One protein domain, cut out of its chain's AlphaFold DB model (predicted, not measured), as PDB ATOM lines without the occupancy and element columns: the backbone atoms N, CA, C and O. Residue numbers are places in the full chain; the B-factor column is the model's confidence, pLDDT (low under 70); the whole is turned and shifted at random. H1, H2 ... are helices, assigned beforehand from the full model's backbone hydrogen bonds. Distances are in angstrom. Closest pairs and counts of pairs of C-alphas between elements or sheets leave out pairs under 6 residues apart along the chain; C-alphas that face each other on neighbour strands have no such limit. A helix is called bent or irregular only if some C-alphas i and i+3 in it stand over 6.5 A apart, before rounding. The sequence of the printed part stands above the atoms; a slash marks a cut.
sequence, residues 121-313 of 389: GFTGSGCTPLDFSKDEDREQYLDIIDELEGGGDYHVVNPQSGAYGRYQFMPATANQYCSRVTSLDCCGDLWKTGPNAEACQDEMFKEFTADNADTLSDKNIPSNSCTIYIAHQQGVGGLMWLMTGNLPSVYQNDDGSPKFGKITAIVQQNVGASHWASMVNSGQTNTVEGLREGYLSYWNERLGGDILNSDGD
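What this domain is: This is residues 121 to 313 of the 389 residues of an uncharacterized protein of uncultured Sulfurovum sp (UniProt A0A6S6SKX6). Two helical lobes lie toward the two ends of the longest axis, with the sharply bent helix H5 folded back on itself between them. In one lobe H2 packs across the long helix H4, H3 touches H4 only at the corner by their tight link, and H1 is near H4; in the other H6, H7 and H8 stand with their centres in a triangle, H6 packed side by side with H8 and H7 forming a helical hairpin with H8. The printed part has 193 residues with eight named helices, H1 to H8 in order along the chain, and no named strand; the class is all helix. It is compact, with a radius of gyration of the C-alphas of 17.2 A, and spans 51 by 38 by 32 A.

How they stand to each other: H4, residues 197 to 218, is a hub. It touches H2, residues 171 to 178, about perpendicular at 87 degrees; the closest C-alphas are those of Tyr 177 and Met 204, 5.4 A. H3, residues 190 to 193, touches H4 only at the corner, closest at the C-alphas of Trp 191 and Ala 197, 4.2 A. H1, residues 135 to 148, and H4 are near each other, with 5 pairs of C-alphas within 10 A. H5, residues 225 to 244, was assigned as one helix by its hydrogen bonds but is bent: C-alphas 233 and 236 are 8.9 A apart. Its arms, H5a to residue 233 and H5b from 236, stand at a steep tilt of 55 degrees, opposite ways. H5a touches H4 at Asn 212 and Ala 231, their closest C-alphas, 6.4 A. H5b touches H8, residues 288 to 303, the other hub, about perpendicular at 76 degrees; the closest C-alphas are those of Leu 242 and Arg 292, 5.8 A. H6, residues 260 to 270, touches H8 at a shallow tilt of 11 degrees, the same way, closest at the C-alphas of Val 267 and Tyr 295, 6.6 A. H7, residues 273 to 282, and H8 form a helical hairpin and only just touch, with 3 pairs of C-alphas within 8 A, the closest those of Met 279 and Gly 294, 6.1 A. H4 and H8 are apart. Every O i to N i+4 pair is within hydrogen-bond range in H1, H2, H4, H5a, H5b, H6, H7 and H8; H3 is too short for such a pair.

Where its parts are: H4 is 31.5 A long, from C-alpha 197 at (27.778, 4.942, 3.365) to C-alpha 218 at (44.740, 14.031, 28.284). H8 is 22.4 A long and ends at C-alpha 303, (49.601, -7.536, 20.132); H1 is 20.1 A long.

The domain as a whole: The C-alphas farthest apart, of Ser 183 and Asn 281, are 51.8 A apart. The printed part has no cut. The links H1 to H2, H2 to H3 and H5 to H6 are long. Residues 121 to 126 and 309 to 313 have pLDDT under 70.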
ATOM      1  N   GLY A 121      48.620  -7.841  11.575       48.62
ATOM      2  CA  GLY A 121      48.783  -6.375  11.533       48.62
ATOM      3  C   GLY A 121      49.811  -5.810  12.516       48.62
ATOM      4  O   GLY A 121      50.212  -4.657  12.415       48.62
ATOM      5  N   PHE A 122      50.279  -6.626  13.458       58.62
ATOM      6  CA  PHE A 122      51.349  -6.286  14.398       58.62
ATOM      7  C   PHE A 122      52.619  -7.110  14.130       58.62
ATOM      8  O   PHE A 122      53.482  -7.243  15.003       58.62
ATOM      9  N   THR A 123      52.754  -7.687  12.928       47.22
ATOM     10  CA  THR A 123      53.935  -8.472  12.554       47.22
ATOM     11  C   THR A 123      55.153  -7.575  12.364       47.22
ATOM     12  O   THR A 123      55.474  -7.121  11.276       47.22
ATOM     13  N   GLY A 124      55.877  -7.349  13.455       50.62
ATOM     14  CA  GLY A 124      57.309  -7.101  13.374       50.62
ATOM     15  C   GLY A 124      57.901  -6.028  14.277       50.62
ATOM     16  O   GLY A 124      59.111  -5.844  14.262       50.62
ATOM     17  N   SER A 125      57.109  -5.347  15.103       50.50
ATOM     18  CA  SER A 125      57.680  -4.383  16.061       50.50
ATOM     19  C   SER A 125      56.852  -4.156  17.326       50.50
ATOM     20  O   SER A 125      57.167  -3.260  18.110       50.50
ATOM     21  N   GLY A 126      55.800  -4.950  17.552       68.88
ATOM     22  CA  GLY A 126      54.863  -4.688  18.639       68.88
ATOM     23  C   GLY A 126      54.149  -3.347  18.435       68.88
ATOM     24  O   GLY A 126      53.783  -2.984  17.319       68.88
ATOM     25  N   CYS A 127      53.931  -2.611  19.516       80.62
ATOM     26  CA  CYS A 127      53.195  -1.352  19.500       80.62
ATOM     27  C   CYS A 127      54.013  -0.222  18.856       80.62
ATOM     28  O   CYS A 127      55.043   0.184  19.393       80.62
ATOM     29  N   THR A 128      53.534   0.321  17.736       82.44
ATOM     30  CA  THR A 128      54.206   1.398  16.992       82.44
ATOM     31  C   THR A 128      53.641   2.753  17.417       82.44
ATOM     32  O   THR A 128      52.417   2.907  17.400       82.44
ATOM     33  N   PRO A 129      54.470   3.741  17.804       85.00
ATOM     34  CA  PRO A 129      53.999   5.102  18.062       85.00
ATOM     35  C   PRO A 129      53.237   5.667  16.856       85.00
ATOM     36  O   PRO A 129      53.699   5.514  15.730       85.00
ATOM     37  N   LEU A 130      52.097   6.322  17.094       83.88
ATOM     38  CA  LEU A 130      51.272   6.920  16.041       83.88
ATOM     39  C   LEU A 130      51.024   8.400  16.331       83.88
ATOM     40  O   LEU A 130      50.500   8.765  17.387       83.88
ATOM     41  N   ASP A 131      51.339   9.246  15.359       84.12
ATOM     42  CA  ASP A 131      50.966  10.651  15.300       84.12
ATOM     43  C   ASP A 131      49.831  10.831  14.285       84.12
ATOM     44  O   ASP A 131      50.051  11.049  13.093       84.12
ATOM     45  N   PHE A 132      48.588  10.802  14.776       83.12
ATOM     46  CA  PHE A 132      47.388  10.975  13.950       83.12
ATOM     47  C   PHE A 132      47.275  12.348  13.283       83.12
ATOM     48  O   PHE A 132      46.302  12.568  12.564       83.12
ATOM     49  N   SER A 133      48.227  13.272  13.470       79.88
ATOM     50  CA  SER A 133      48.324  14.474  12.639       79.88
ATOM     51  C   SER A 133      48.924  14.192  11.253       79.88
ATOM     52  O   SER A 133      48.597  14.908  10.300       79.88
ATOM     53  N   LYS A 134      49.697  13.111  11.095       83.69
ATOM     54  CA  LYS A 134      50.342  12.701   9.840       83.69
ATOM     55  C   LYS A 134      49.477  11.730   9.041       83.69
ATOM     56  O   LYS A 134      48.835  10.854   9.608       83.69
ATOM     57  N   ASP A 135      49.471  11.881   7.717       82.06
ATOM     58  CA  ASP A 135      48.753  10.971   6.811       82.06
ATOM     59  C   ASP A 135      49.320   9.546   6.860       82.06
ATOM     60  O   ASP A 135      48.559   8.591   6.956       82.06
ATOM     61  N   GLU A 136      50.646   9.421   6.879       83.81
ATOM     62  CA  GLU A 136      51.368   8.142   6.874       83.81
ATOM     63  C   GLU A 136      50.972   7.250   8.066       83.81
ATOM     64  O   GLU A 136      50.627   6.084   7.886       83.81
ATOM     65  N   ASP A 137      50.920   7.814   9.275       84.62
ATOM     66  CA  ASP A 137      50.548   7.082  10.494       84.62
ATOM     67  C   ASP A 137      49.052   6.703  10.496       84.62
ATOM     68  O   ASP A 137      48.662   5.665  11.037       84.62
ATOM     69  N   ARG A 138      48.195   7.519   9.861       83.25
ATOM     70  CA  ARG A 138      46.770   7.196   9.670       83.25
ATOM     71  C   ARG A 138      46.591   6.024   8.710       83.25
ATOM     72  O   ARG A 138      45.808   5.128   9.009       83.25
ATOM     73  N   GLU A 139      47.298   6.035   7.583       84.00
ATOM     74  CA  GLU A 139      47.282   4.941   6.605       84.00
ATOM     75  C   GLU A 139      47.808   3.647   7.227       84.00
ATOM     76  O   GLU A 139      47.141   2.619   7.149       84.00
ATOM     77  N   GLN A 140      48.921   3.718   7.962       84.94
ATOM     78  CA  GLN A 140      49.451   2.572   8.698       84.94
ATOM     79  C   GLN A 140      48.419   1.989   9.675       84.94
ATOM     80  O   GLN A 140      48.271   0.773   9.782       84.94
ATOM     81  N   TYR A 141      47.689   2.839  10.402       88.06
ATOM     82  CA  TYR A 141      46.654   2.360  11.315       88.06
ATOM     83  C   TYR A 141      45.447   1.756  10.582       88.06
ATOM     84  O   TYR A 141      44.847   0.804  11.080       88.06
ATOM     85  N   LEU A 142      45.100   2.264   9.397       86.56
ATOM     86  CA  LEU A 142      44.048   1.680   8.564       86.56
ATOM     87  C   LEU A 142      44.413   0.273   8.084       86.56
ATOM     88  O   LEU A 142      43.543  -0.591   8.119       86.56
ATOM     89  N   ASP A 143      45.672   0.021   7.723       85.12
ATOM     90  CA  ASP A 143      46.129  -1.322   7.347       85.12
ATOM     91  C   ASP A 143      45.966  -2.312   8.513       85.12
ATOM     92  O   ASP A 143      45.443  -3.416   8.338       85.12
ATOM     93  N   ILE A 144      46.328  -1.886   9.732       85.12
ATOM     94  CA  ILE A 144      46.112  -2.670  10.960       85.12
ATOM     95  C   ILE A 144      44.622  -2.972  11.141       85.12
ATOM     96  O   ILE A 144      44.239  -4.090  11.467       85.12
ATOM     97  N   ILE A 145      43.765  -1.978  10.945       88.62
ATOM     98  CA  ILE A 145      42.324  -2.117  11.139       88.62
ATOM     99  C   ILE A 145      41.692  -3.023  10.089       88.62
ATOM    100  O   ILE A 145      40.889  -3.884  10.439       88.62
ATOM    101  N   ASP A 146      42.081  -2.892   8.825       85.62
ATOM    102  CA  ASP A 146      41.580  -3.750   7.757       85.62
ATOM    103  C   ASP A 146      41.941  -5.208   8.011       85.62
ATOM    104  O   ASP A 146      41.114  -6.091   7.802       85.62
ATOM    105  N   GLU A 147      43.131  -5.471   8.537       83.31
ATOM    106  CA  GLU A 147      43.556  -6.818   8.895       83.31
ATOM    107  C   GLU A 147      42.790  -7.415  10.086       83.31
ATOM    108  O   GLU A 147      42.587  -8.632  10.157       83.31
ATOM    109  N   LEU A 148      42.365  -6.579  11.032       83.50
ATOM    110  CA  LEU A 148      41.798  -7.029  12.305       83.50
ATOM    111  C   LEU A 148      40.278  -7.033  12.360       83.50
ATOM    112  O   LEU A 148      39.702  -7.841  13.091       83.50
ATOM    113  N   GLU A 149      39.645  -6.156  11.592       87.19
ATOM    114  CA  GLU A 149      38.214  -5.896  11.647       87.19
ATOM    115  C   GLU A 149      37.496  -6.511  10.436       87.19
ATOM    116  O   GLU A 149      37.363  -7.733  10.300       87.19
ATOM    117  N   GLY A 150      36.983  -5.657   9.548       81.31
ATOM    118  CA  GLY A 150      36.149  -6.053   8.426       81.31
ATOM    119  C   GLY A 150      36.902  -6.589   7.210       81.31
ATOM    120  O   GLY A 150      36.260  -6.858   6.199       81.31
ATOM    121  N   GLY A 151      38.231  -6.722   7.234       84.69
ATOM    122  CA  GLY A 151      38.972  -7.125   6.030       84.69
ATOM    123  C   GLY A 151      38.984  -6.049   4.939       84.69
ATOM    124  O   GLY A 151      39.103  -6.392   3.764       84.69
ATOM    125  N   GLY A 152      38.746  -4.780   5.292       88.06
ATOM    126  CA  GLY A 152      38.484  -3.703   4.331       88.06
ATOM    127  C   GLY A 152      37.054  -3.670   3.762       88.06
ATOM    128  O   GLY A 152      36.744  -2.792   2.960       88.06
ATOM    129  N   ASP A 153      36.165  -4.596   4.148       89.75
ATOM    130  CA  ASP A 153      34.797  -4.683   3.613       89.75
ATOM    131  C   ASP A 153      33.816  -3.767   4.370       89.75
ATOM    132  O   ASP A 153      33.511  -3.968   5.546       89.75
ATOM    133  N   TYR A 154      33.249  -2.788   3.662       94.75
ATOM    134  CA  TYR A 154      32.266  -1.831   4.183       94.75
ATOM    135  C   TYR A 154      30.882  -2.415   4.499       94.75
ATOM    136  O   TYR A 154      30.043  -1.708   5.070       94.75
ATOM    137  N   HIS A 155      30.629  -3.682   4.169       94.62
ATOM    138  CA  HIS A 155      29.321  -4.322   4.309       94.62
ATOM    139  C   HIS A 155      29.314  -5.560   5.208       94.62
ATOM    140  O   HIS A 155      28.253  -6.158   5.422       94.62
ATOM    141  N   VAL A 156      30.464  -5.938   5.764       92.00
ATOM    142  CA  VAL A 156      30.571  -7.111   6.631       92.00
ATOM    143  C   VAL A 156      29.870  -6.887   7.969       92.00
ATOM    144  O   VAL A 156      29.980  -5.832   8.595       92.00
ATOM    145  N   VAL A 157      29.132  -7.897   8.424       92.44
ATOM    146  CA  VAL A 157      28.414  -7.860   9.702       92.44
ATOM    147  C   VAL A 157      28.966  -8.943  10.604       92.44
ATOM    148  O   VAL A 157      28.983 -10.113  10.222       92.44
ATOM    149  N   ASN A 158      29.352  -8.576  11.820       85.69
ATOM    150  CA  ASN A 158      29.619  -9.558  12.853       85.69
ATOM    151  C   ASN A 158      28.280 -10.119  13.369       85.69
ATOM    152  O   ASN A 158      27.507  -9.380  13.987       85.69
ATOM    153  N   PRO A 159      27.981 -11.415  13.164       84.62
ATOM    154  CA  PRO A 159      26.689 -11.990  13.533       84.62
ATOM    155  C   PRO A 159      26.472 -12.080  15.050       84.62
ATOM    156  O   PRO A 159      25.336 -12.242  15.490       84.62
ATOM    157  N   GLN A 160      27.536 -11.996  15.854       81.75
ATOM    158  CA  GLN A 160      27.458 -12.105  17.311       81.75
ATOM    159  C   GLN A 160      27.199 -10.752  17.974       81.75
ATOM    160  O   GLN A 160      26.366 -10.661  18.875       81.75
ATOM    161  N   SER A 161      27.907  -9.704  17.543       82.31
ATOM    162  CA  SER A 161      27.817  -8.369  18.150       82.31
ATOM    163  C   SER A 161      26.895  -7.411  17.394       82.31
ATOM    164  O   SER A 161      26.410  -6.440  17.972       82.31
ATOM    165  N   GLY A 162      26.642  -7.660  16.105       90.12
ATOM    166  CA  GLY A 162      25.979  -6.706  15.216       90.12
ATOM    167  C   GLY A 162      26.872  -5.536  14.788       90.12
ATOM    168  O   GLY A 162      26.358  -4.570  14.215       90.12
ATOM    169  N   ALA A 163      28.180  -5.608  15.067       93.31
ATOM    170  CA  ALA A 163      29.173  -4.701  14.507       93.31
ATOM    171  C   ALA A 163      29.132  -4.747  12.971       93.31
ATOM    172  O   ALA A 163      28.903  -5.810  12.387       93.31
ATOM    173  N   TYR A 164      29.291  -3.593  12.325       96.00
ATOM    174  CA  TYR A 164      29.060  -3.444  10.889       96.00
ATOM    175  C   TYR A 164      30.175  -2.662  10.193       96.00
ATOM    176  O   TYR A 164      30.622  -1.629  10.695       96.00
ATOM    177  N   GLY A 165      30.516  -3.118   8.992       95.06
ATOM    178  CA  GLY A 165      31.340  -2.422   8.016       95.06
ATOM    179  C   GLY A 165      32.839  -2.518   8.268       95.06
ATOM    180  O   GLY A 165      33.288  -3.298   9.111       95.06
ATOM    181  N   ARG A 166      33.616  -1.709   7.544       94.00
ATOM    182  CA  ARG A 166      35.086  -1.809   7.485       94.00
ATOM    183  C   ARG A 166      35.711  -1.739   8.877       94.00
ATOM    184  O   ARG A 166      36.562  -2.547   9.230       94.00
ATOM    185  N   TYR A 167      35.182  -0.822   9.682       95.25
ATOM    186  CA  TYR A 167      35.640  -0.485  11.029       95.25
ATOM    187  C   TYR A 167      34.873  -1.190  12.150       95.25
ATOM    188  O   TYR A 167      35.025  -0.815  13.307       95.25
ATOM    189  N   GLN A 168      33.984  -2.132  11.813       95.94
ATOM    190  CA  GLN A 168      33.190  -2.896  12.782       95.94
ATOM    191  C   GLN A 168      32.483  -2.016  13.833       95.94
ATOM    192  O   GLN A 168      32.426  -2.320  15.025       95.94
ATOM    193  N   PHE A 169      31.856  -0.927  13.379       95.25
ATOM    194  CA  PHE A 169      31.133  -0.030  14.272       95.25
ATOM    195  C   PHE A 169      29.946  -0.726  14.937       95.25
ATOM    196  O   PHE A 169      29.039  -1.245  14.275       95.25
ATOM    197  N   MET A 170      29.883  -0.631  16.265       94.38
ATOM    198  CA  MET A 170      28.661  -0.925  17.008       94.38
ATOM    199  C   MET A 170      27.591   0.134  16.691       94.38
ATOM    200  O   MET A 170      27.913   1.324  16.653       94.38
ATOM    201  N   PRO A 171      26.301  -0.234  16.546       92.19
ATOM    202  CA  PRO A 171      25.247   0.723  16.190       92.19
ATOM    203  C   PRO A 171      25.146   1.936  17.128       92.19
ATOM    204  O   PRO A 171      24.891   3.051  16.678       92.19
ATOM    205  N   ALA A 172      25.369   1.737  18.430       92.38
ATOM    206  CA  ALA A 172      25.367   2.826  19.406       92.38
ATOM    207  C   ALA A 172      26.532   3.804  19.185       92.38
ATOM    208  O   ALA A 172      26.327   5.015  19.229       92.38
ATOM    209  N   THR A 173      27.726   3.280  18.894       94.19
ATOM    210  CA  THR A 173      28.914   4.082  18.578       94.19
ATOM    211  C   THR A 173      28.704   4.854  17.278       94.19
ATOM    212  O   THR A 173      28.896   6.064  17.257       94.19
ATOM    213  N   ALA A 174      28.208   4.210  16.220       95.50
ATOM    214  CA  ALA A 174      27.912   4.903  14.966       95.50
ATOM    215  C   ALA A 174      26.895   6.041  15.155       95.50
ATOM    216  O   ALA A 174      27.109   7.141  14.661       95.50
ATOM    217  N   ASN A 175      25.832   5.828  15.939       94.31
ATOM    218  CA  ASN A 175      24.865   6.888  16.251       94.31
ATOM    219  C   ASN A 175      25.492   8.072  17.003       94.31
ATOM    220  O   ASN A 175      25.072   9.212  16.816       94.31
ATOM    221  N   GLN A 176      26.484   7.820  17.859       94.88
ATOM    222  CA  GLN A 176      27.220   8.886  18.530       94.88
ATOM    223  C   GLN A 176      28.054   9.690  17.523       94.88
ATOM    224  O   GLN A 176      27.975  10.920  17.508       94.88
ATOM    225  N   TYR A 177      28.824   9.015  16.670       96.38
ATOM    226  CA  TYR A 177      29.789   9.672  15.786       96.38
ATOM    227  C   TYR A 177      29.187  10.232  14.500       96.38
ATOM    228  O   TYR A 177      29.693  11.231  13.998       96.38
ATOM    229  N   CYS A 178      28.055   9.709  14.024       96.12
ATOM    230  CA  CYS A 178      27.358  10.277  12.868       96.12
ATOM    231  C   CYS A 178      27.013  11.758  13.085       96.12
ATOM    232  O   CYS A 178      27.051  12.542  12.147       96.12
ATOM    233  N   SER A 179      26.720  12.148  14.332       94.56
ATOM    234  CA  SER A 179      26.369  13.528  14.688       94.56
ATOM    235  C   SER A 179      27.557  14.494  14.660       94.56
ATOM    236  O   SER A 179      27.355  15.708  14.634       94.56
ATOM    237  N   ARG A 180      28.785  13.961  14.678       94.81
ATOM    238  CA  ARG A 180      30.034  14.733  14.614       94.81
ATOM    239  C   ARG A 180      30.515  14.930  13.180       94.81
ATOM    240  O   ARG A 180      31.179  15.919  12.896       94.81
ATOM    241  N   VAL A 181      30.111  14.054  12.262       94.38
ATOM    242  CA  VAL A 181      30.371  14.216  10.830       94.38
ATOM    243  C   VAL A 181      29.433  15.288  10.269       94.38
ATOM    244  O   VAL A 181      28.252  15.046  10.047       94.38
ATOM    245  N   THR A 182      29.946  16.500  10.042       91.56
ATOM    246  CA  THR A 182      29.140  17.628   9.528       91.56
ATOM    247  C   THR A 182      29.198  17.793   8.010       91.56
ATOM    248  O   THR A 182      28.433  18.572   7.443       91.56
ATOM    249  N   SER A 183      30.140  17.120   7.345       90.62
ATOM    250  CA  SER A 183      30.366  17.204   5.894       90.62
ATOM    251  C   SER A 183      29.373  16.367   5.081       90.62
ATOM    252  O   SER A 183      29.152  16.652   3.904       90.62
ATOM    253  N   LEU A 184      28.768  15.352   5.705       92.31
ATOM    254  CA  LEU A 184      27.905  14.348   5.088       92.31
ATOM    255  C   LEU A 184      26.716  14.041   6.008       92.31
ATOM    256  O   LEU A 184      26.837  14.110   7.228       92.31
ATOM    257  N   ASP A 185      25.576  13.659   5.433       93.25
ATOM    258  CA  ASP A 185      24.456  13.128   6.215       93.25
ATOM    259  C   ASP A 185      24.658  11.626   6.458       93.25
ATOM    260  O   ASP A 185      24.435  10.801   5.569       93.25
ATOM    261  N   CYS A 186      25.137  11.293   7.656       94.06
ATOM    262  CA  CYS A 186      25.535   9.934   8.028       94.06
ATOM    263  C   CYS A 186      24.623   9.283   9.071       94.06
ATOM    264  O   CYS A 186      24.808   8.113   9.406       94.06
ATOM    265  N   CYS A 187      23.652  10.011   9.621       95.81
ATOM    266  CA  CYS A 187      22.885   9.516  10.759       95.81
ATOM    267  C   CYS A 187      21.769   8.530  10.386       95.81
ATOM    268  O   CYS A 187      21.325   8.427   9.242       95.81
ATOM    269  N   GLY A 188      21.314   7.769  11.387       92.94
ATOM    270  CA  GLY A 188      20.362   6.677  11.181       92.94
ATOM    271  C   GLY A 188      21.014   5.511  10.439       92.94
ATOM    272  O   GLY A 188      22.111   5.097  10.795       92.94
ATOM    273  N   ASP A 189      20.355   4.989   9.406       94.06
ATOM    274  CA  ASP A 189      20.880   3.882   8.589       94.06
ATOM    275  C   ASP A 189      21.714   4.357   7.380       94.06
ATOM    276  O   ASP A 189      22.193   3.538   6.586       94.06
ATOM    277  N   LEU A 190      21.907   5.675   7.223       94.69
ATOM    278  CA  LEU A 190      22.598   6.259   6.068       94.69
ATOM    279  C   LEU A 190      24.081   5.887   6.008       94.69
ATOM    280  O   LEU A 190      24.593   5.645   4.919       94.69
ATOM    281  N   TRP A 191      24.754   5.737   7.147       95.50
ATOM    282  CA  TRP A 191      26.138   5.255   7.175       95.50
ATOM    283  C   TRP A 191      26.303   3.784   6.749       95.50
ATOM    284  O   TRP A 191      27.420   3.352   6.481       95.50
ATOM    285  N   LYS A 192      25.211   3.006   6.676       94.69
ATOM    286  CA  LYS A 192      25.230   1.610   6.198       94.69
ATOM    287  C   LYS A 192      24.735   1.463   4.765       94.69
ATOM    288  O   LYS A 192      25.281   0.684   3.997       94.69
ATOM    289  N   THR A 193      23.651   2.162   4.436       94.81
ATOM    290  CA  THR A 193      22.867   1.930   3.207       94.81
ATOM    291  C   THR A 193      22.694   3.175   2.342       94.81
ATOM    292  O   THR A 193      22.119   3.101   1.257       94.81
ATOM    293  N   GLY A 194      23.166   4.327   2.815       91.88
ATOM    294  CA  GLY A 194      23.086   5.582   2.087       91.88
ATOM    295  C   GLY A 194      24.051   5.631   0.898       91.88
ATOM    296  O   GLY A 194      25.013   4.867   0.830       91.88
ATOM    297  N   PRO A 195      23.847   6.583  -0.027       91.75
ATOM    298  CA  PRO A 195      24.709   6.747  -1.200       91.75
ATOM    299  C   PRO A 195      26.163   7.107  -0.847       91.75
ATOM    300  O   PRO A 195      27.041   6.932  -1.680       91.75
ATOM    301  N   ASN A 196      26.406   7.588   0.378       94.81
ATOM    302  CA  ASN A 196      27.724   7.933   0.910       94.81
ATOM    303  C   ASN A 196      28.124   7.032   2.094       94.81
ATOM    304  O   ASN A 196      28.892   7.468   2.943       94.81
ATOM    305  N   ALA A 197      27.571   5.816   2.205       95.00
ATOM    306  CA  ALA A 197      27.778   4.942   3.365       95.00
ATOM    307  C   ALA A 197      29.266   4.698   3.680       95.00
ATOM    308  O   ALA A 197      29.674   4.826   4.831       95.00
ATOM    309  N   GLU A 198      30.081   4.419   2.661       96.31
ATOM    310  CA  GLU A 198      31.526   4.188   2.812       96.31
ATOM    311  C   GLU A 198      32.241   5.440   3.338       96.31
ATOM    312  O   GLU A 198      32.877   5.400   4.387       96.31
ATOM    313  N   ALA A 199      32.024   6.591   2.693       96.19
ATOM    314  CA  ALA A 199      32.591   7.867   3.133       96.19
ATOM    315  C   ALA A 199      32.126   8.256   4.549       96.19
ATOM    316  O   ALA A 199      32.892   8.806   5.334       96.19
ATOM    317  N   CYS A 200      30.881   7.942   4.908       96.69
ATOM    318  CA  CYS A 200      30.380   8.131   6.263       96.69
ATOM    319  C   CYS A 200      31.122   7.264   7.280       96.69
ATOM    320  O   CYS A 200      31.445   7.749   8.362       96.69
ATOM    321  N   GLN A 201      31.390   5.996   6.957       96.38
ATOM    322  CA  GLN A 201      32.180   5.117   7.816       96.38
ATOM    323  C   GLN A 201      33.596   5.666   8.016       96.38
ATOM    324  O   GLN A 201      34.043   5.731   9.158       96.38
ATOM    325  N   ASP A 202      34.248   6.136   6.951       95.25
ATOM    326  CA  ASP A 202      35.595   6.718   7.020       95.25
ATOM    327  C   ASP A 202      35.635   7.977   7.894       95.25
ATOM    328  O   ASP A 202      36.489   8.111   8.770       95.25
ATOM    329  N   GLU A 203      34.695   8.906   7.699       94.50
ATOM    330  CA  GLU A 203      34.642  10.150   8.473       94.50
ATOM    331  C   GLU A 203      34.282   9.893   9.943       94.50
ATOM    332  O   GLU A 203      34.908  10.454  10.842       94.50
ATOM    333  N   MET A 204      33.340   8.984  10.222       95.88
ATOM    334  CA  MET A 204      33.055   8.571  11.601       95.88
ATOM    335  C   MET A 204      34.269   7.909  12.253       95.88
ATOM    336  O   MET A 204      34.498   8.101  13.445       95.88
ATOM    337  N   PHE A 205      35.047   7.133  11.496       95.25
ATOM    338  CA  PHE A 205      36.250   6.478  11.998       95.25
ATOM    339  C   PHE A 205      37.359   7.471  12.331       95.25
ATOM    340  O   PHE A 205      37.999   7.333  13.376       95.25
ATOM    341  N   LYS A 206      37.532   8.511  11.511       92.12
ATOM    342  CA  LYS A 206      38.437   9.626  11.816       92.12
ATOM    343  C   LYS A 206      38.044  10.312  13.123       92.12
ATOM    344  O   LYS A 206      38.885  10.438  14.007       92.12
ATOM    345  N   GLU A 207      36.771  10.675  13.277       93.88
ATOM    346  CA  GLU A 207      36.258  11.313  14.498       93.88
ATOM    347  C   GLU A 207      36.398  10.411  15.735       93.88
ATOM    348  O   GLU A 207      36.788  10.871  16.807       93.88
ATOM    349  N   PHE A 208      36.113   9.113  15.599       94.50
ATOM    350  CA  PHE A 208      36.264   8.135  16.679       94.50
ATOM    351  C   PHE A 208      37.717   7.960  17.113       94.50
ATOM    352  O   PHE A 208      38.021   7.943  18.307       94.50
ATOM    353  N   THR A 209      38.624   7.844  16.148       92.75
ATOM    354  CA  THR A 209      40.051   7.661  16.416       92.75
ATOM    355  C   THR A 209      40.663   8.920  17.023       92.75
ATOM    356  O   THR A 209      41.447   8.813  17.965       92.75
ATOM    357  N   ALA A 210      40.252  10.101  16.552       90.56
ATOM    358  CA  ALA A 210      40.654  11.378  17.128       90.56
ATOM    359  C   ALA A 210      40.190  11.524  18.587       90.56
ATOM    360  O   ALA A 210      41.014  11.823  19.445       90.56
ATOM    361  N   ASP A 211      38.922  11.221  18.901       93.50
ATOM    362  CA  ASP A 211      38.405  11.283  20.284       93.50
ATOM    363  C   ASP A 211      39.173  10.331  21.221       93.50
ATOM    364  O   ASP A 211      39.522  10.681  22.354       93.50
ATOM    365  N   ASN A 212      39.508   9.129  20.735       93.19
ATOM    366  CA  ASN A 212      40.357   8.202  21.479       93.19
ATOM    367  C   ASN A 212      41.752   8.800  21.714       93.19
ATOM    368  O   ASN A 212      42.180   8.861  22.865       93.19
ATOM    369  N   ALA A 213      42.438   9.261  20.664       90.62
ATOM    370  CA  ALA A 213      43.791   9.813  20.751       90.62
ATOM    371  C   ALA A 213      43.875  11.035  21.682       90.62
ATOM    372  O   ALA A 213      44.759  11.087  22.541       90.62
ATOM    373  N   ASP A 214      42.922  11.961  21.576       90.56
ATOM    374  CA  ASP A 214      42.820  13.128  22.454       90.56
ATOM    375  C   ASP A 214      42.638  12.693  23.911       90.56
ATOM    376  O   ASP A 214      43.353  13.157  24.805       90.56
ATOM    377  N   THR A 215      41.755  11.719  24.159       90.44
ATOM    378  CA  THR A 215      41.548  11.201  25.513       90.44
ATOM    379  C   THR A 215      42.801  10.512  26.063       90.44
ATOM    380  O   THR A 215      43.094  10.654  27.251       90.44
ATOM    381  N   LEU A 216      43.563   9.772  25.248       89.19
ATOM    382  CA  LEU A 216      44.830   9.175  25.694       89.19
ATOM    383  C   LEU A 216      45.848  10.256  26.067       89.19
ATOM    384  O   LEU A 216      46.462  10.173  27.134       89.19
ATOM    385  N   SER A 217      45.963  11.294  25.238       88.75
ATOM    386  CA  SER A 217      46.852  12.433  25.473       88.75
ATOM    387  C   SER A 217      46.519  13.145  26.789       88.75
ATOM    388  O   SER A 217      47.390  13.305  27.648       88.75
ATOM    389  N   ASP A 218      45.236  13.432  27.036       89.31
ATOM    390  CA  ASP A 218      44.740  14.031  28.284       89.31
ATOM    391  C   ASP A 218      45.049  13.189  29.535       89.31
ATOM    392  O   ASP A 218      45.106  13.699  30.661       89.31
ATOM    393  N   LYS A 219      45.229  11.876  29.363       86.31
ATOM    394  CA  LYS A 219      45.567  10.932  30.435       86.31
ATOM    395  C   LYS A 219      47.060  10.626  30.530       86.31
ATOM    396  O   LYS A 219      47.438   9.862  31.415       86.31
ATOM    397  N   ASN A 220      47.903  11.258  29.710       87.75
ATOM    398  CA  ASN A 220      49.331  10.953  29.575       87.75
ATOM    399  C   ASN A 220      49.588   9.476  29.233       87.75
ATOM    400  O   ASN A 220      50.538   8.868  29.726       87.75
ATOM    401  N   ILE A 221      48.713   8.891  28.416       85.81
ATOM    402  CA  ILE A 221      48.874   7.549  27.862       85.81
ATOM    403  C   ILE A 221      49.482   7.687  26.462       85.81
ATOM    404  O   ILE A 221      48.972   8.481  25.670       85.81
ATOM    405  N   PRO A 222      50.542   6.929  26.127       83.38
ATOM    406  CA  PRO A 222      51.106   6.943  24.784       83.38
ATOM    407  C   PRO A 222      50.056   6.597  23.725       83.38
ATOM    408  O   PRO A 222      49.363   5.586  23.842       83.38
ATOM    409  N   SER A 223      49.966   7.420  22.680       86.50
ATOM    410  CA  SER A 223      49.193   7.110  21.476       86.50
ATOM    411  C   SER A 223      50.051   6.239  20.561       86.50
ATOM    412  O   SER A 223      50.943   6.723  19.866       86.50
ATOM    413  N   ASN A 224      49.832   4.931  20.618       87.19
ATOM    414  CA  ASN A 224      50.476   3.953  19.753       87.19
ATOM    415  C   ASN A 224      49.406   3.020  19.171       87.19
ATOM    416  O   ASN A 224      48.247   3.035  19.600       87.19
ATOM    417  N   SER A 225      49.776   2.214  18.179       87.62
ATOM    418  CA  SER A 225      48.839   1.325  17.488       87.62
ATOM    419  C   SER A 225      48.100   0.379  18.440       87.62
ATOM    420  O   SER A 225      46.907   0.150  18.261       87.62
ATOM    421  N   CYS A 226      48.753  -0.101  19.501       90.12
ATOM    422  CA  CYS A 226      48.130  -0.962  20.504       90.12
ATOM    423  C   CYS A 226      47.135  -0.221  21.394       90.12
ATOM    424  O   CYS A 226      46.011  -0.683  21.565       90.12
ATOM    425  N   THR A 227      47.525   0.907  21.991       91.06
ATOM    426  CA  THR A 227      46.658   1.640  22.925       91.06
ATOM    427  C   THR A 227      45.427   2.170  22.210       91.06
ATOM    428  O   THR A 227      44.321   2.061  22.736       91.06
ATOM    429  N   ILE A 228      45.584   2.646  20.977       92.31
ATOM    430  CA  ILE A 228      44.468   3.119  20.161       92.31
ATOM    431  C   ILE A 228      43.585   1.956  19.717       92.31
ATOM    432  O   ILE A 228      42.365   2.060  19.808       92.31
ATOM    433  N   TYR A 229      44.160   0.817  19.326       92.31
ATOM    434  CA  TYR A 229      43.374  -0.371  18.992       92.31
ATOM    435  C   TYR A 229      42.619  -0.951  20.202       92.31
ATOM    436  O   TYR A 229      41.457  -1.332  20.094       92.31
ATOM    437  N   ILE A 230      43.216  -0.955  21.393       91.88
ATOM    438  CA  ILE A 230      42.510  -1.381  22.610       91.88
ATOM    439  C   ILE A 230      41.424  -0.366  22.980       91.88
ATOM    440  O   ILE A 230      40.330  -0.773  23.369       91.88
ATOM    441  N   ALA A 231      41.675   0.939  22.830       92.88
ATOM    442  CA  ALA A 231      40.643   1.962  22.999       92.88
ATOM    443  C   ALA A 231      39.502   1.788  21.985       92.88
ATOM    444  O   ALA A 231      38.340   1.947  22.356       92.88
ATOM    445  N   HIS A 232      39.810   1.396  20.747       93.19
ATOM    446  CA  HIS A 232      38.822   1.045  19.732       93.19
ATOM    447  C   HIS A 232      37.949  -0.124  20.205       93.19
ATOM    448  O   HIS A 232      36.726  -0.011  20.268       93.19
ATOM    449  N   GLN A 233      38.584  -1.231  20.593       90.31
ATOM    450  CA  GLN A 233      37.914  -2.485  20.937       90.31
ATOM    451  C   GLN A 233      37.130  -2.418  22.256       90.31
ATOM    452  O   GLN A 233      36.042  -2.976  22.379       90.31
ATOM    453  N   GLN A 234      37.684  -1.753  23.270       88.56
ATOM    454  CA  GLN A 234      37.175  -1.789  24.648       88.56
ATOM    455  C   GLN A 234      36.566  -0.460  25.105       88.56
ATOM    456  O   GLN A 234      36.058  -0.352  26.228       88.56
ATOM    457  N   GLY A 235      36.634   0.568  24.260       90.44
ATOM    458  CA  GLY A 235      36.443   1.951  24.668       90.44
ATOM    459  C   GLY A 235      37.588   2.442  25.560       90.44
ATOM    460  O   GLY A 235      38.272   1.670  26.242       90.44
ATOM    461  N   VAL A 236      37.747   3.762  25.648       89.75
ATOM    462  CA  VAL A 236      38.785   4.363  26.502       89.75
ATOM    463  C   VAL A 236      38.628   3.949  27.967       89.75
ATOM    464  O   VAL A 236      39.612   3.692  28.646       89.75
ATOM    465  N   GLY A 237      37.397   3.798  28.466       89.00
ATOM    466  CA  GLY A 237      37.167   3.320  29.832       89.00
ATOM    467  C   GLY A 237      37.724   1.913  30.090       89.00
ATOM    468  O   GLY A 237      38.291   1.669  31.155       89.00
ATOM    469  N   GLY A 238      37.586   1.000  29.124       89.94
ATOM    470  CA  GLY A 238      38.141  -0.349  29.216       89.94
ATOM    471  C   GLY A 238      39.668  -0.337  29.212       89.94
ATOM    472  O   GLY A 238      40.285  -0.962  30.075       89.94
ATOM    473  N   LEU A 239      40.272   0.457  28.322       91.06
ATOM    474  CA  LEU A 239      41.719   0.678  28.314       91.06
ATOM    475  C   LEU A 239      42.214   1.276  29.639       91.06
ATOM    476  O   LEU A 239      43.166   0.769  30.221       91.06
ATOM    477  N   MET A 240      41.551   2.310  30.163       89.06
ATOM    478  CA  MET A 240      41.927   2.929  31.439       89.06
ATOM    479  C   MET A 240      41.906   1.920  32.587       89.06
ATOM    480  O   MET A 240      42.800   1.931  33.432       89.06
ATOM    481  N   TRP A 241      40.916   1.025  32.617       90.94
ATOM    482  CA  TRP A 241      40.888  -0.042  33.610       90.94
ATOM    483  C   TRP A 241      42.083  -0.985  33.459       90.94
ATOM    484  O   TRP A 241      42.734  -1.278  34.460       90.94
ATOM    485  N   LEU A 242      42.410  -1.407  32.235       89.81
ATOM    486  CA  LEU A 242      43.584  -2.242  31.972       89.81
ATOM    487  C   LEU A 242      44.875  -1.567  32.444       89.81
ATOM    488  O   LEU A 242      45.675  -2.201  33.131       89.81
ATOM    489  N   MET A 243      45.041  -0.281  32.138       85.12
ATOM    490  CA  MET A 243      46.273   0.460  32.403       85.12
ATOM    491  C   MET A 243      46.442   0.868  33.865       85.12
ATOM    492  O   MET A 243      47.538   0.773  34.406       85.12
ATOM    493  N   THR A 244      45.379   1.342  34.517       85.19
ATOM    494  CA  THR A 244      45.498   1.982  35.838       85.19
ATOM    495  C   THR A 244      44.773   1.231  36.949       85.19
ATOM    496  O   THR A 244      44.798   1.679  38.092       85.19
ATOM    497  N   GLY A 245      44.040   0.161  36.630       87.50
ATOM    498  CA  GLY A 245      43.173  -0.545  37.579       87.50
ATOM    499  C   GLY A 245      41.909   0.217  37.981       87.50
ATOM    500  O   GLY A 245      41.079  -0.314  38.719       87.50
ATOM    501  N   ASN A 246      41.696   1.432  37.465       88.06
ATOM    502  CA  ASN A 246      40.522   2.230  37.801       88.06
ATOM    503  C   ASN A 246      39.332   1.771  36.963       88.06
ATOM    504  O   ASN A 246      39.252   2.054  35.771       88.06
ATOM    505  N   LEU A 247      38.391   1.075  37.598       88.25
ATOM    506  CA  LEU A 247      37.157   0.640  36.953       88.25
ATOM    507  C   LEU A 247      36.280   1.839  36.555       88.25
ATOM    508  O   LEU A 247      35.952   2.653  37.417       88.25
ATOM    509  N   PRO A 248      35.803   1.919  35.303       87.31
ATOM    510  CA  PRO A 248      34.726   2.822  34.911       87.31
ATOM    511  C   PRO A 248      33.462   2.664  35.763       87.31
ATOM    512  O   PRO A 248      33.092   1.550  36.139       87.31
ATOM    513  N   SER A 249      32.723   3.756  35.977       89.75
ATOM    514  CA  SER A 249      31.467   3.759  36.750       89.75
ATOM    515  C   SER A 249      30.413   2.785  36.202       89.75
ATOM    516  O   SER A 249      29.645   2.199  36.961       89.75
ATOM    517  N   VAL A 250      30.414   2.511  34.892       87.19
ATOM    518  CA  VAL A 250      29.534   1.510  34.256       87.19
ATOM    519  C   VAL A 250      29.786   0.067  34.744       87.19
ATOM    520  O   VAL A 250      28.912  -0.803  34.601       87.19
ATOM    521  N   TYR A 251      30.951  -0.183  35.349       89.56
ATOM    522  CA  TYR A 251      31.354  -1.443  35.980       89.56
ATOM    523  C   TYR A 251      31.367  -1.373  37.509       89.56
ATOM    524  O   TYR A 251      31.809  -2.319  38.158       89.56
ATOM    525  N   GLN A 252      30.842  -0.296  38.088       93.75
ATOM    526  CA  GLN A 252      30.675  -0.132  39.527       93.75
ATOM    527  C   GLN A 252      29.188  -0.150  39.894       93.75
ATOM    528  O   GLN A 252      28.322   0.210  39.090       93.75
ATOM    529  N   ASN A 253      28.876  -0.627  41.093       93.12
ATOM    530  CA  ASN A 253      27.590  -0.427  41.750       93.12
ATOM    531  C   ASN A 253      27.479   1.020  42.256       93.12
ATOM    532  O   ASN A 253      28.456   1.768  42.235       93.12
ATOM    533  N   ASP A 254      26.300   1.407  42.739       94.12
ATOM    534  CA  ASP A 254      26.051   2.769  43.238       94.12
ATOM    535  C   ASP A 254      26.916   3.122  44.466       94.12
ATOM    536  O   ASP A 254      27.156   4.292  44.745       94.12
ATOM    537  N   ASP A 255      27.418   2.109  45.180       93.69
ATOM    538  CA  ASP A 255      28.351   2.244  46.305       93.69
ATOM    539  C   ASP A 255      29.836   2.256  45.881       93.69
ATOM    540  O   ASP A 255      30.723   2.247  46.733       93.69
ATOM    541  N   GLY A 256      30.118   2.253  44.572       92.38
ATOM    542  CA  GLY A 256      31.468   2.196  44.007       92.38
ATOM    543  C   GLY A 256      32.091   0.796  43.983       92.38
ATOM    544  O   GLY A 256      33.178   0.623  43.430       92.38
ATOM    545  N   SER A 257      31.429  -0.224  44.545       92.50
ATOM    546  CA  SER A 257      31.952  -1.592  44.529       92.50
ATOM    547  C   SER A 257      31.922  -2.192  43.115       92.50
ATOM    548  O   SER A 257      31.028  -1.877  42.324       92.50
ATOM    549  N   PRO A 258      32.865  -3.079  42.753       94.25
ATOM    550  CA  PRO A 258      32.889  -3.674  41.421       94.25
ATOM    551  C   PRO A 258      31.660  -4.544  41.128       94.25
ATOM    552  O   PRO A 258      31.293  -5.428  41.904       94.25
ATOM    553  N   LYS A 259      31.086  -4.392  39.930       95.31
ATOM    554  CA  LYS A 259      30.100  -5.321  39.355       95.31
ATOM    555  C   LYS A 259      30.807  -6.583  38.859       95.31
ATOM    556  O   LYS A 259      30.877  -6.820  37.654       95.31
ATOM    557  N   PHE A 260      31.338  -7.383  39.784       95.31
ATOM    558  CA  PHE A 260      32.246  -8.492  39.479       95.31
ATOM    559  C   PHE A 260      31.739  -9.407  38.359       95.31
ATOM    560  O   PHE A 260      32.415  -9.544  37.350       95.31
ATOM    561  N   GLY A 261      30.503  -9.914  38.452       95.00
ATOM    562  CA  GLY A 261      29.938 -10.787  37.415       95.00
ATOM    563  C   GLY A 261      29.853 -10.147  36.021       95.00
ATOM    564  O   GLY A 261      30.037 -10.835  35.022       95.00
ATOM    565  N   LYS A 262      29.640  -8.826  35.937       93.06
ATOM    566  CA  LYS A 262      29.654  -8.090  34.662       93.06
ATOM    567  C   LYS A 262      31.073  -7.985  34.101       93.06
ATOM    568  O   LYS A 262      31.257  -8.177  32.906       93.06
ATOM    569  N   ILE A 263      32.057  -7.706  34.957       93.50
ATOM    570  CA  ILE A 263      33.474  -7.635  34.572       93.50
ATOM    571  C   ILE A 263      33.942  -9.010  34.082       93.50
ATOM    572  O   ILE A 263      34.477  -9.111  32.984       93.50
ATOM    573  N   THR A 264      33.660 -10.077  34.840       95.94
ATOM    574  CA  THR A 264      33.963 -11.466  34.463       95.94
ATOM    575  C   THR A 264      33.392 -11.812  33.090       95.94
ATOM    576  O   THR A 264      34.123 -12.326  32.252       95.94
ATOM    577  N   ALA A 265      32.115 -11.495  32.840       91.94
ATOM    578  CA  ALA A 265      31.467 -11.788  31.563       91.94
ATOM    579  C   ALA A 265      32.128 -11.055  30.388       91.94
ATOM    580  O   ALA A 265      32.323 -11.650  29.334       91.94
ATOM    581  N   ILE A 266      32.506  -9.788  30.575       89.38
ATOM    582  CA  ILE A 266      33.182  -9.003  29.536       89.38
ATOM    583  C   ILE A 266      34.565  -9.575  29.249       89.38
ATOM    584  O   ILE A 266      34.874  -9.819  28.087       89.38
ATOM    585  N   VAL A 267      35.377  -9.841  30.277       92.81
ATOM    586  CA  VAL A 267      36.702 -10.441  30.059       92.81
ATOM    587  C   VAL A 267      36.556 -11.780  29.344       92.81
ATOM    588  O   VAL A 267      37.174 -11.975  28.306       92.81
ATOM    589  N   GLN A 268      35.674 -12.659  29.822       93.69
ATOM    590  CA  GLN A 268      35.435 -13.969  29.214       93.69
ATOM    591  C   GLN A 268      35.020 -13.887  27.738       93.69
ATOM    592  O   GLN A 268      35.407 -14.749  26.957       93.69
ATOM    593  N   GLN A 269      34.227 -12.882  27.355       88.06
ATOM    594  CA  GLN A 269      33.793 -12.682  25.968       88.06
ATOM    595  C   GLN A 269      34.913 -12.183  25.051       88.06
ATOM    596  O   GLN A 269      34.857 -12.435  23.852       88.06
ATOM    597  N   ASN A 270      35.899 -11.474  25.601       86.94
ATOM    598  CA  ASN A 270      36.950 -10.830  24.817       86.94
ATOM    599  C   ASN A 270      38.277 -11.596  24.827       86.94
ATOM    600  O   ASN A 270      39.128 -11.339  23.981       86.94
ATOM    601  N   VAL A 271      38.470 -12.539  25.753       88.19
ATOM    602  CA  VAL A 271      39.643 -13.417  25.733       88.19
ATOM    603  C   VAL A 271      39.349 -14.715  24.981       88.19
ATOM    604  O   VAL A 271      38.243 -15.255  25.014       88.19
ATOM    605  N   GLY A 272      40.366 -15.260  24.312       88.00
ATOM    606  CA  GLY A 272      40.264 -16.580  23.689       88.00
ATOM    607  C   GLY A 272      39.994 -17.679  24.725       88.00
ATOM    608  O   GLY A 272      40.452 -17.600  25.865       88.00
ATOM    609  N   ALA A 273      39.288 -18.743  24.328       91.00
ATOM    610  CA  ALA A 273      38.891 -19.825  25.239       91.00
ATOM    611  C   ALA A 273      40.083 -20.506  25.944       91.00
ATOM    612  O   ALA A 273      39.979 -20.885  27.111       91.00
ATOM    613  N   SER A 274      41.222 -20.637  25.257       92.19
ATOM    614  CA  SER A 274      42.468 -21.161  25.829       92.19
ATOM    615  C   SER A 274      43.026 -20.246  26.922       92.19
ATOM    616  O   SER A 274      43.359 -20.721  28.008       92.19
ATOM    617  N   HIS A 275      43.069 -18.936  26.665       93.88
ATOM    618  CA  HIS A 275      43.533 -17.939  27.629       93.88
ATOM    619  C   HIS A 275      42.618 -17.871  28.848       93.88
ATOM    620  O   HIS A 275      43.085 -17.889  29.982       93.88
ATOM    621  N   TRP A 276      41.302 -17.906  28.624       96.06
ATOM    622  CA  TRP A 276      40.321 -17.978  29.703       96.06
ATOM    623  C   TRP A 276      40.547 -19.190  30.610       96.06
ATOM    624  O   TRP A 276      40.571 -19.056  31.832       96.06
ATOM    625  N   ALA A 277      40.760 -20.376  30.031       95.25
ATOM    626  CA  ALA A 277      41.043 -21.580  30.807       95.25
ATOM    627  C   ALA A 277      42.339 -21.443  31.629       95.25
ATOM    628  O   ALA A 277      42.378 -21.879  32.780       95.25
ATOM    629  N   SER A 278      43.372 -20.800  31.070       96.25
ATOM    630  CA  SER A 278      44.605 -20.470  31.799       96.25
ATOM    631  C   SER A 278      44.316 -19.576  33.010       96.25
ATOM    632  O   SER A 278      44.712 -19.910  34.128       96.25
ATOM    633  N   MET A 279      43.529 -18.511  32.819       97.81
ATOM    634  CA  MET A 279      43.133 -17.589  33.890       97.81
ATOM    635  C   MET A 279      42.320 -18.278  34.998       97.81
ATOM    636  O   MET A 279      42.466 -17.958  36.179       97.81
ATOM    637  N   VAL A 280      41.450 -19.227  34.639       97.19
ATOM    638  CA  VAL A 280      40.691 -20.018  35.622       97.19
ATOM    639  C   VAL A 280      41.639 -20.885  36.450       97.19
ATOM    640  O   VAL A 280      41.550 -20.896  37.679       97.19
ATOM    641  N   ASN A 281      42.579 -21.574  35.799       97.25
ATOM    642  CA  ASN A 281      43.530 -22.463  36.469       97.25
ATOM    643  C   ASN A 281      44.507 -21.713  37.388       97.25
ATOM    644  O   ASN A 281      44.889 -22.240  38.431       97.25
ATOM    645  N   SER A 282      44.898 -20.489  37.024       97.06
ATOM    646  CA  SER A 282      45.765 -19.631  37.841       97.06
ATOM    647  C   SER A 282      45.022 -18.932  38.989       97.06
ATOM    648  O   SER A 282      45.651 -18.342  39.865       97.06
ATOM    649  N   GLY A 283      43.685 -18.989  39.007       97.44
ATOM    650  CA  GLY A 283      42.849 -18.284  39.977       97.44
ATOM    651  C   GLY A 283      42.679 -16.787  39.696       97.44
ATOM    652  O   GLY A 283      42.075 -16.090  40.515       97.44
ATOM    653  N   GLN A 284      43.147 -16.293  38.545       97.56
ATOM    654  CA  GLN A 284      42.970 -14.903  38.108       97.56
ATOM    655  C   GLN A 284      41.488 -14.518  37.997       97.56
ATOM    656  O   GLN A 284      41.112 -13.391  38.301       97.56
ATOM    657  N   THR A 285      40.604 -15.461  37.665       97.50
ATOM    658  CA  THR A 285      39.160 -15.198  37.551       97.50
ATOM    659  C   THR A 285      38.435 -15.006  38.886       97.50
ATOM    660  O   THR A 285      37.217 -14.855  38.876       97.50
ATOM    661  N   ASN A 286      39.132 -15.037  40.029       97.25
ATOM    662  CA  ASN A 286      38.521 -14.941  41.363       97.25
ATOM    663  C   ASN A 286      38.486 -13.514  41.928       97.25
ATOM    664  O   ASN A 286      37.796 -13.265  42.917       97.25
ATOM    665  N   THR A 287      39.231 -12.575  41.340       97.19
ATOM    666  CA  THR A 287      39.305 -11.182  41.799       97.19
ATOM    667  C   THR A 287      39.272 -10.225  40.614       97.19
ATOM    668  O   THR A 287      39.579 -10.598  39.484       97.19
ATOM    669  N   VAL A 288      38.867  -8.974  40.850       95.38
ATOM    670  CA  VAL A 288      38.885  -7.932  39.806       95.38
ATOM    671  C   VAL A 288      40.300  -7.711  39.287       95.38
ATOM    672  O   VAL A 288      40.494  -7.560  38.086       95.38
ATOM    673  N   GLU A 289      41.275  -7.712  40.193       95.94
ATOM    674  CA  GLU A 289      42.672  -7.494  39.843       95.94
ATOM    675  C   GLU A 289      43.240  -8.658  39.030       95.94
ATOM    676  O   GLU A 289      43.857  -8.432  37.998       95.94
ATOM    677  N   GLY A 290      42.926  -9.901  39.403       97.06
ATOM    678  CA  GLY A 290      43.321 -11.065  38.615       97.06
ATOM    679  C   GLY A 290      42.689 -11.065  37.220       97.06
ATOM    680  O   GLY A 290      43.365 -11.387  36.244       97.06
ATOM    681  N   LEU A 291      41.421 -10.641  37.092       96.94
ATOM    682  CA  LEU A 291      40.777 -10.458  35.787       96.94
ATOM    683  C   LEU A 291      41.498  -9.393  34.958       96.94
ATOM    684  O   LEU A 291      41.722  -9.616  33.772       96.94
ATOM    685  N   ARG A 292      41.878  -8.267  35.573       95.62
ATOM    686  CA  ARG A 292      42.628  -7.190  34.915       95.62
ATOM    687  C   ARG A 292      43.985  -7.681  34.423       95.62
ATOM    688  O   ARG A 292      44.297  -7.500  33.253       95.62
ATOM    689  N   GLU A 293      44.772  -8.314  35.288       95.25
ATOM    690  CA  GLU A 293      46.105  -8.830  34.961       95.25
ATOM    691  C   GLU A 293      46.051  -9.903  33.871       95.25
ATOM    692  O   GLU A 293      46.823  -9.859  32.916       95.25
ATOM    693  N   GLY A 294      45.113 -10.849  33.972       95.62
ATOM    694  CA  GLY A 294      44.940 -11.876  32.948       95.62
ATOM    695  C   GLY A 294      44.495 -11.289  31.610       95.62
ATOM    696  O   GLY A 294      44.960 -11.736  30.561       95.62
ATOM    697  N   TYR A 295      43.656 -10.249  31.636       94.94
ATOM    698  CA  TYR A 295      43.218  -9.566  30.426       94.94
ATOM    699  C   TYR A 295      44.322  -8.700  29.803       94.94
ATOM    700  O   TYR A 295      44.475  -8.674  28.585       94.94
ATOM    701  N   LEU A 296      45.148  -8.054  30.627       92.81
ATOM    702  CA  LEU A 296      46.350  -7.353  30.182       92.81
ATOM    703  C   LEU A 296      47.353  -8.321  29.534       92.81
ATOM    704  O   LEU A 296      47.850  -8.038  28.449       92.81
ATOM    705  N   SER A 297      47.588  -9.491  30.143       92.44
ATOM    706  CA  SER A 297      48.435 -10.549  29.563       92.44
ATOM    707  C   SER A 297      47.920 -10.997  28.198       92.44
ATOM    708  O   SER A 297      48.701 -11.120  27.262       92.44
ATOM    709  N   TYR A 298      46.600 -11.180  28.065       92.88
ATOM    710  CA  TYR A 298      45.979 -11.537  26.789       92.88
ATOM    711  C   TYR A 298      46.292 -10.511  25.697       92.88
ATOM    712  O   TYR A 298      46.683 -10.885  24.594       92.88
ATOM    713  N   TRP A 299      46.135  -9.220  25.999       90.25
ATOM    714  CA  TRP A 299      46.414  -8.160  25.033       90.25
ATOM    715  C   TRP A 299      47.898  -8.050  24.697       90.25
ATOM    716  O   TRP A 299      48.224  -7.914  23.521       90.25
ATOM    717  N   ASN A 300      48.784  -8.194  25.684       88.06
ATOM    718  CA  ASN A 300      50.226  -8.208  25.445       88.06
ATOM    719  C   ASN A 300      50.638  -9.361  24.515       88.06
ATOM    720  O   ASN A 300      51.389  -9.168  23.562       88.06
ATOM    721  N   GLU A 301      50.105 -10.564  24.749       86.69
ATOM    722  CA  GLU A 301      50.349 -11.733  23.898       86.69
ATOM    723  C   GLU A 301      49.755 -11.557  22.494       86.69
ATOM    724  O   GLU A 301      50.375 -11.928  21.498       86.69
ATOM    725  N   ARG A 302      48.551 -10.984  22.398       84.31
ATOM    726  CA  ARG A 302      47.841 -10.813  21.126       84.31
ATOM    727  C   ARG A 302      48.466  -9.740  20.234       84.31
ATOM    728  O   ARG A 302      48.455  -9.905  19.014       84.31
ATOM    729  N   LEU A 303      48.994  -8.674  20.830       84.50
ATOM    730  CA  LEU A 303      49.601  -7.536  20.132       84.50
ATOM    731  C   LEU A 303      51.131  -7.633  20.033       84.50
ATOM    732  O   LEU A 303      51.769  -6.740  19.483       84.50
ATOM    733  N   GLY A 304      51.717  -8.729  20.526       77.31
ATOM    734  CA  GLY A 304      53.133  -9.033  20.337       77.31
ATOM    735  C   GLY A 304      54.085  -8.162  21.163       77.31
ATOM    736  O   GLY A 304      55.190  -7.891  20.706       77.31
ATOM    737  N   GLY A 305      53.688  -7.708  22.357       74.19
ATOM    738  CA  GLY A 305      54.560  -6.898  23.212       74.19
ATOM    739  C   GLY A 305      53.864  -6.256  24.410       74.19
ATOM    740  O   GLY A 305      52.668  -6.429  24.624       74.19
ATOM    741  N   ASP A 306      54.627  -5.513  25.213       79.75
ATOM    742  CA  ASP A 306      54.080  -4.727  26.321       79.75
ATOM    743  C   ASP A 306      53.330  -3.501  25.783       79.75
ATOM    744  O   ASP A 306      53.947  -2.543  25.315       79.75
ATOM    745  N   ILE A 307      51.997  -3.514  25.885       79.50
ATOM    746  CA  ILE A 307      51.149  -2.396  25.442       79.50
ATOM    747  C   ILE A 307      51.438  -1.091  26.196       79.50
ATOM    748  O   ILE A 307      51.033  -0.019  25.744       79.50
ATOM    749  N   LEU A 308      52.094  -1.179  27.360       70.81
ATOM    750  CA  LEU A 308      52.427  -0.041  28.213       70.81
ATOM    751  C   LEU A 308      53.769   0.596  27.850       70.81
ATOM    752  O   LEU A 308      54.053   1.698  28.325       70.81
ATOM    753  N   ASN A 309      54.595  -0.062  27.035       68.62
ATOM    754  CA  ASN A 309      55.888   0.485  26.666       68.62
ATOM    755  C   ASN A 309      55.706   1.585  25.605       68.62
ATOM    756  O   ASN A 309      55.244   1.334  24.491       68.62
ATOM    757  N   SER A 310      56.054   2.823  25.965       54.00
ATOM    758  CA  SER A 310      55.976   3.990  25.077       54.00
ATOM    759  C   SER A 310      56.955   3.922  23.912       54.00
ATOM    760  O   SER A 310      56.732   4.578  22.897       54.00
ATOM    761  N   ASP A 311      58.026   3.145  24.060       50.22
ATOM    762  CA  ASP A 311      59.178   3.218  23.165       50.22
ATOM    763  C   ASP A 311      59.087   2.216  22.004       50.22
ATOM    764  O   ASP A 311      60.005   2.127  21.187       50.22
ATOM    765  N   GLY A 312      57.988   1.449  21.928       49.12
ATOM    766  CA  GLY A 312      57.966   0.192  21.187       49.12
ATOM    767  C   GLY A 312      59.053  -0.742  21.729       49.12
ATOM    768  O   GLY A 312      59.968  -0.338  22.449       49.12
ATOM    769  N   ASP A 313      59.017  -2.024  21.403       44.47
ATOM    770  CA  ASP A 313      60.202  -2.843  21.653       44.47
ATOM    771  C   ASP A 313      61.226  -2.523  20.545       44.47
ATOM    772  O   ASP A 313      61.438  -3.306  19.622       44.47
TER     773      ASP A 313